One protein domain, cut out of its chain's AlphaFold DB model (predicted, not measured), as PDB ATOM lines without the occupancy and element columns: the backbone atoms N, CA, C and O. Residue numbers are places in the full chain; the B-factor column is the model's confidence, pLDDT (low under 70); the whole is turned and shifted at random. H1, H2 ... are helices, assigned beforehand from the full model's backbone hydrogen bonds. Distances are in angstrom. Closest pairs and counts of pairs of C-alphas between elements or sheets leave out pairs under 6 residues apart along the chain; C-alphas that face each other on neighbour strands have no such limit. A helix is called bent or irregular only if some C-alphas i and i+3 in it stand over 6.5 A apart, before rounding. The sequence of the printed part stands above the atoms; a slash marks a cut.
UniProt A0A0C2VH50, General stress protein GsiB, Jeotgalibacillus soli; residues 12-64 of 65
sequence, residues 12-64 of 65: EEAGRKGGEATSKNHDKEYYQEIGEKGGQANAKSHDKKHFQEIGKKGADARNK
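This is residues 12 to 64 of the 65 residues of the protein "General stress protein GsiB" of Jeotgalibacillus soli (UniProt A0A0C2VH50). Three helices joined end to end make an open U: H1 is one arm, H2 is the base, and H3 is the other arm, on the same side of the base as H1. The chain makes a corner at each end of H2, and the space between the two arms is empty. The printed part has 53 residues, with three named helices in the order H1, H2, H3 and no named strand, and its class is all helix. It is loose, with a radius of gyration of the C-alphas of 14.4 A and spans of 34 by 29 by 17 A.

H1, residues 12 to 25, touches no helix. It is apart from H2, residues 28 to 45, though a tight link of 2 residues joins them. H2 and H3, residues 48 to 62, do not come within 8 A but are near each other, with 5 pairs of C-alphas within 10 A. Their link is also tight, with 2 residues. H1 and H3 are apart. In H1 and H3 every O i to N i+4 pair is within hydrogen-bond range; in H2 13 of 14 are.

H1 begins at C-alpha 12, at (204.045, -151.045, 344.962), and measures 20.3 A from first to last C-alpha. H2, the longest helix by residues with 18, begins at C-alpha 28, at (187.631, -133.880, 348.672), and measures 26.1 A. H3 measures 21.5 A and ends at C-alpha 62, at (192.398, -145.930, 329.529). No helix is bent or irregular.

The two C-alphas farthest apart are those of Glu 13 and Asp 47, at 35.6 A. The first and last printed C-alphas, of Glu 12 and Lys 64, are 20.5 A apart. The printed part has no cut, and neither link is long. Among the stretches that stand free are residues 12 to 21, which belong to H1, and residues 52 to 64, of which 52 to 62 belong to H3. The mean pLDDT of the printed part is 74.6; residues 42 to 49, 51 and 62 to 64 are under 70.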
ATOM      1  N   GLU A  12     205.450-151.122 345.374       78.62
ATOM      2  CA  GLU A  12     204.045-151.045 344.962       78.62
ATOM      3  C   GLU A  12     203.113-151.063 346.176       78.62
ATOM      4  O   GLU A  12     202.170-150.278 346.267       78.62
ATOM      5  N   GLU A  13     203.411-151.920 347.152       80.56
ATOM      6  CA  GLU A  13     202.620-152.047 348.369       80.56
ATOM      7  C   GLU A  13     202.794-150.830 349.290       80.56
ATOM      8  O   GLU A  13     201.816-150.344 349.860       80.56
ATOM      9  N   ALA A  14     204.012-150.290 349.370       84.31
ATOM     10  CA  ALA A  14     204.310-149.040 350.059       84.31
ATOM     11  C   ALA A  14     203.589-147.848 349.405       84.31
ATOM     12  O   ALA A  14     202.984-147.038 350.107       84.31
ATOM     13  N   GLY A  15     203.585-147.773 348.068       84.00
ATOM     14  CA  GLY A  15     202.854-146.750 347.317       84.00
ATOM     15  C   GLY A  15     201.345-146.823 347.553       84.00
ATOM     16  O   GLY A  15     200.716-145.806 347.846       84.00
ATOM     17  N   ARG A  16     200.773-148.034 347.520       84.38
ATOM     18  CA  ARG A  16     199.352-148.258 347.814       84.38
ATOM     19  C   ARG A  16     198.992-147.836 349.238       84.38
ATOM     20  O   ARG A  16     198.072-147.041 349.403       84.38
ATOM     21  N   LYS A  17     199.726-148.308 350.254       83.69
ATOM     22  CA  LYS A  17     199.444-147.958 351.659       83.69
ATOM     23  C   LYS A  17     199.620-146.462 351.928       83.69
ATOM     24  O   LYS A  17     198.827-145.889 352.669       83.69
ATOM     25  N   GLY A  18     200.606-145.816 351.301       83.75
ATOM     26  CA  GLY A  18     200.777-144.362 351.365       83.75
ATOM     27  C   GLY A  18     199.587-143.605 350.767       83.75
ATOM     28  O   GLY A  18     199.082-142.665 351.383       83.75
ATOM     29  N   GLY A  19     199.081-144.053 349.614       81.38
ATOM     30  CA  GLY A  19     197.869-143.507 348.999       81.38
ATOM     31  C   GLY A  19     196.619-143.703 349.859       81.38
ATOM     32  O   GLY A  19     195.864-142.755 350.062       81.38
ATOM     33  N   GLU A  20     196.423-144.896 350.428       81.69
ATOM     34  CA  GLU A  20     195.290-145.198 351.317       81.69
ATOM     35  C   GLU A  20     195.324-144.379 352.615       81.69
ATOM     36  O   GLU A  20     194.289-143.879 353.047       81.69
ATOM     37  N   ALA A  21     196.497-144.213 353.231       81.25
ATOM     38  CA  ALA A  21     196.662-143.383 354.425       81.25
ATOM     39  C   ALA A  21     196.378-141.900 354.140       81.25
ATOM     40  O   ALA A  21     195.736-141.229 354.943       81.25
ATOM     41  N   THR A  22     196.803-141.409 352.974       74.88
ATOM     42  CA  THR A  22     196.525-140.036 352.528       74.88
ATOM     43  C   THR A  22     195.024-139.850 352.274       74.88
ATOM     44  O   THR A  22     194.429-138.906 352.776       74.88
ATOM     45  N   SER A  23     194.383-140.797 351.586       75.12
ATOM     46  CA  SER A  23     192.948-140.744 351.261       75.12
ATOM     47  C   SER A  23     192.036-140.810 352.491       75.12
ATOM     48  O   SER A  23     190.958-140.228 352.497       75.12
ATOM     49  N   LYS A  24     192.472-141.473 353.567       76.88
ATOM     50  CA  LYS A  24     191.720-141.533 354.832       76.88
ATOM     51  C   LYS A  24     191.779-140.245 355.657       76.88
ATOM     52  O   LYS A  24     190.886-140.029 356.467       76.88
ATOM     53  N   ASN A  25     192.821-139.433 355.484       71.44
ATOM     54  CA  ASN A  25     193.075-138.242 356.303       71.44
ATOM     55  C   ASN A  25     192.701-136.929 355.606       71.44
ATOM     56  O   ASN A  25     192.792-135.869 356.224       71.44
ATOM     57  N   HIS A  26     192.338-136.982 354.326       74.62
ATOM     58  CA  HIS A  26     192.145-135.800 353.507       74.62
ATOM     59  C   HIS A  26     190.814-135.843 352.763       74.62
ATOM     60  O   HIS A  26     190.523-136.785 352.027       74.62
ATOM     61  N   ASP A  27     190.035-134.777 352.921       75.12
ATOM     62  CA  ASP A  27     188.741-134.623 352.272       75.12
ATOM     63  C   ASP A  27     188.867-134.223 350.796       75.12
ATOM     64  O   ASP A  27     189.930-133.860 350.287       75.12
ATOM     65  N   LYS A  28     187.735-134.253 350.089       73.56
ATOM     66  CA  LYS A  28     187.631-133.880 348.672       73.56
ATOM     67  C   LYS A  28     188.252-132.509 348.369       73.56
ATOM     68  O   LYS A  28     188.897-132.360 347.333       73.56
ATOM     69  N   GLU A  29     188.099-131.545 349.277       74.38
ATOM     70  CA  GLU A  29     188.656-130.193 349.140       74.38
ATOM     71  C   GLU A  29     190.191-130.188 349.098       74.38
ATOM     72  O   GLU A  29     190.773-129.466 348.294       74.38
ATOM     73  N   TYR A  30     190.859-131.065 349.854       79.06
ATOM     74  CA  TYR A  30     192.321-131.182 349.841       79.06
ATOM     75  C   TYR A  30     192.847-131.634 348.472       79.06
ATOM     76  O   TYR A  30     193.796-131.068 347.927       79.06
ATOM     77  N   TYR A  31     192.195-132.632 347.869       75.38
ATOM     78  CA  TYR A  31     192.554-133.100 346.530       75.38
ATOM     79  C   TYR A  31     192.239-132.065 345.447       75.38
ATOM     80  O   TYR A  31     192.986-131.956 344.472       75.38
ATOM     81  N   GLN A  32     191.164-131.292 345.619       77.88
ATOM     82  CA  GLN A  32     190.828-130.189 344.720       77.88
ATOM     83  C   GLN A  32     191.871-129.071 344.789       77.88
ATOM     84  O   GLN A  32     192.345-128.645 343.740       77.88
ATOM     85  N   GLU A  33     192.299-128.663 345.985       81.38
ATOM     86  CA  GLU A  33     193.319-127.625 346.168       81.38
ATOM     87  C   GLU A  33     194.679-128.049 345.589       81.38
ATOM     88  O   GLU A  33     195.344-127.264 344.910       81.38
ATOM     89  N   ILE A  34     195.091-129.308 345.791       81.00
ATOM     90  CA  ILE A  34     196.318-129.847 345.180       81.00
ATOM     91  C   ILE A  34     196.200-129.889 343.655       81.00
ATOM     92  O   ILE A  34     197.136-129.498 342.954       81.00
ATOM     93  N   GLY A  35     195.058-130.343 343.135       77.00
ATOM     94  CA  GLY A  35     194.787-130.362 341.700       77.00
ATOM     95  C   GLY A  35     194.823-128.961 341.089       77.00
ATOM     96  O   GLY A  35     195.433-128.765 340.038       77.00
ATOM     97  N   GLU A  36     194.244-127.973 341.772       80.56
ATOM     98  CA  GLU A  36     194.243-126.576 341.345       80.56
ATOM     99  C   GLU A  36     195.656-125.988 341.354       80.56
ATOM    100  O   GLU A  36     196.096-125.451 340.338       80.56
ATOM    101  N   LYS A  37     196.416-126.155 342.445       81.69
ATOM    102  CA  LYS A  37     197.808-125.685 342.535       81.69
ATOM    103  C   LYS A  37     198.702-126.338 341.482       81.69
ATOM    104  O   LYS A  37     199.486-125.648 340.830       81.69
ATOM    105  N   GLY A  38     198.567-127.648 341.268       76.75
ATOM    106  CA  GLY A  38     199.292-128.376 340.222       76.75
ATOM    107  C   GLY A  38     198.907-127.919 338.812       76.75
ATOM    108  O   GLY A  38     199.772-127.782 337.944       76.75
ATOM    109  N   GLY A  39     197.625-127.627 338.589       72.50
ATOM    110  CA  GLY A  39     197.112-127.063 337.343       72.50
ATOM    111  C   GLY A  39     197.634-125.651 337.082       72.50
ATOM    112  O   GLY A  39     198.123-125.380 335.991       72.50
ATOM    113  N   GLN A  40     197.607-124.769 338.085       72.69
ATOM    114  CA  GLN A  40     198.116-123.397 337.997       72.69
ATOM    115  C   GLN A  40     199.636-123.352 337.782       72.69
ATOM    116  O   GLN A  40     200.117-122.556 336.973       72.69
ATOM    117  N   ALA A  41     200.396-124.213 338.466       70.19
ATOM    118  CA  ALA A  41     201.841-124.332 338.279       70.19
ATOM    119  C   ALA A  41     202.194-124.804 336.859       70.19
ATOM    120  O   ALA A  41     203.094-124.246 336.234       70.19
ATOM    121  N   ASN A  42     201.445-125.770 336.315       63.69
ATOM    122  CA  ASN A  42     201.611-126.197 334.925       63.69
ATOM    123  C   ASN A  42     201.145-125.132 333.928       63.69
ATOM    124  O   ASN A  42     201.802-124.920 332.915       63.69
ATOM    125  N   ALA A  43     200.057-124.416 334.213       62.34
ATOM    126  CA  ALA A  43     199.511-123.397 333.318       62.34
ATOM    127  C   ALA A  43     200.440-122.185 333.160       62.34
ATOM    128  O   ALA A  43     200.411-121.528 332.124       62.34
ATOM    129  N   LYS A  44     201.282-121.899 334.162       60.88
ATOM    130  CA  LYS A  44     202.308-120.848 334.083       60.88
ATOM    131  C   LYS A  44     203.553-121.255 333.288       60.88
ATOM    132  O   LYS A  44     204.247-120.370 332.802       60.88
ATOM    133  N   SER A  45     203.829-122.553 333.155       60.88
ATOM    134  CA  SER A  45     205.065-123.068 332.541       60.88
ATOM    135  C   SER A  45     204.851-123.785 331.204       60.88
ATOM    136  O   SER A  45     205.825-124.059 330.504       60.88
ATOM    137  N   HIS A  46     203.608-124.100 330.830       59.72
ATOM    138  CA  HIS A  46     203.318-124.916 329.657       59.72
ATOM    139  C   HIS A  46     202.146-124.403 328.811       59.72
ATOM    140  O   HIS A  46     201.048-124.141 329.300       59.72
ATOM    141  N   ASP A  47     202.376-124.343 327.497       64.94
ATOM    142  CA  ASP A  47     201.371-123.997 326.493       64.94
ATOM    143  C   ASP A  47     200.252-125.048 326.389       64.94
ATOM    144  O   ASP A  47     200.421-126.221 326.732       64.94
ATOM    145  N   LYS A  48     199.119-124.655 325.786       63.50
ATOM    146  CA  LYS A  48     197.945-125.508 325.472       63.50
ATOM    147  C   LYS A  48     198.294-126.908 324.933       63.50
ATOM    148  O   LYS A  48     197.561-127.864 325.184       63.50
ATOM    149  N   LYS A  49     199.408-127.029 324.204       67.44
ATOM    150  CA  LYS A  49     199.910-128.277 323.610       67.44
ATOM    151  C   LYS A  49     200.286-129.335 324.658       67.44
ATOM    152  O   LYS A  49     200.062-130.518 324.434       67.44
ATOM    153  N   HIS A  50     200.799-128.915 325.812       73.75
ATOM    154  CA  HIS A  50     201.199-129.805 326.902       73.75
ATOM    155  C   HIS A  50     199.992-130.476 327.567       73.75
ATOM    156  O   HIS A  50     199.966-131.693 327.746       73.75
ATOM    157  N   PHE A  51     198.939-129.700 327.845       69.88
ATOM    158  CA  PHE A  51     197.689-130.229 328.397       69.88
ATOM    159  C   PHE A  51     196.995-131.196 327.432       69.88
ATOM    160  O   PHE A  51     196.462-132.219 327.860       69.88
ATOM    161  N   GLN A  52     197.044-130.914 326.125       75.75
ATOM    162  CA  GLN A  52     196.539-131.828 325.099       75.75
ATOM    163  C   GLN A  52     197.316-133.150 325.067       75.75
ATOM    164  O   GLN A  52     196.704-134.207 324.936       75.75
ATOM    165  N   GLU A  53     198.642-133.114 325.215       77.94
ATOM    166  CA  GLU A  53     199.465-134.325 325.230       77.94
ATOM    167  C   GLU A  53     199.223-135.177 326.485       77.94
ATOM    168  O   GLU A  53     199.078-136.394 326.370       77.94
ATOM    169  N   ILE A  54     199.110-134.556 327.667       79.19
ATOM    170  CA  ILE A  54     198.750-135.255 328.912       79.19
ATOM    171  C   ILE A  54     197.355-135.871 328.796       79.19
ATOM    172  O   ILE A  54     197.178-137.049 329.106       79.19
ATOM    173  N   GLY A  55     196.370-135.106 328.314       76.62
ATOM    174  CA  GLY A  55     195.010-135.601 328.107       76.62
ATOM    175  C   GLY A  55     194.969-136.782 327.136       76.62
ATOM    176  O   GLY A  55     194.316-137.788 327.414       76.62
ATOM    177  N   LYS A  56     195.732-136.705 326.038       80.44
ATOM    178  CA  LYS A  56     195.856-137.787 325.056       80.44
ATOM    179  C   LYS A  56     196.516-139.030 325.657       80.44
ATOM    180  O   LYS A  56     195.944-140.108 325.562       80.44
ATOM    181  N   LYS A  57     197.641-138.877 326.363       81.75
ATOM    182  CA  LYS A  57     198.318-139.982 327.067       81.75
ATOM    183  C   LYS A  57     197.413-140.645 328.110       81.75
ATOM    184  O   LYS A  57     197.408-141.868 328.214       81.75
ATOM    185  N   GLY A  58     196.626-139.865 328.852       77.56
ATOM    186  CA  GLY A  58     195.650-140.385 329.814       77.56
ATOM    187  C   GLY A  58     194.497-141.149 329.155       77.56
ATOM    188  O   GLY A  58     194.087-142.198 329.651       77.56
ATOM    189  N   ALA A  59     193.995-140.665 328.015       72.56
ATOM    190  CA  ALA A  59     192.982-141.366 327.227       72.56
ATOM    191  C   ALA A  59     193.528-142.668 326.616       72.56
ATOM    192  O   ALA A  59     192.883-143.709 326.717       72.56
ATOM    193  N   ASP A  60     194.744-142.633 326.066       74.81
ATOM    194  CA  ASP A  60     195.427-143.809 325.520       74.81
ATOM    195  C   ASP A  60     195.704-144.863 326.604       74.81
ATOM    196  O   ASP A  60     195.600-146.058 326.339       74.81
ATOM    197  N   ALA A  61     196.018-144.445 327.835       72.12
ATOM    198  CA  ALA A  61     196.190-145.355 328.969       72.12
ATOM    199  C   ALA A  61     194.874-146.035 329.387       72.12
ATOM    200  O   ALA A  61     194.890-147.205 329.760       72.12
ATOM    201  N   ARG A  62     193.729-145.339 329.287       65.69
ATOM    202  CA  ARG A  62     192.398-145.930 329.529       65.69
ATOM    203  C   ARG A  62     191.956-146.882 328.424       65.69
ATOM    204  O   ARG A  62     191.189-147.789 328.707       65.69
ATOM    205  N   ASN A  63     192.412-146.664 327.193       64.81
ATOM    206  CA  ASN A  63     192.035-147.468 326.029       64.81
ATOM    207  C   ASN A  63     192.920-148.716 325.832       64.81
ATOM    208  O   ASN A  63     192.698-149.500 324.917       64.81
ATOM    209  N   LYS A  64     193.961-148.888 326.657       59.78
ATOM    210  CA  LYS A  64     194.879-150.041 326.618       59.78
ATOM    211  C   LYS A  64     194.584-151.106 327.682       59.78
ATOM    212  O   LYS A  64     195.382-152.030 327.814       59.78
TER     213      LYS A  64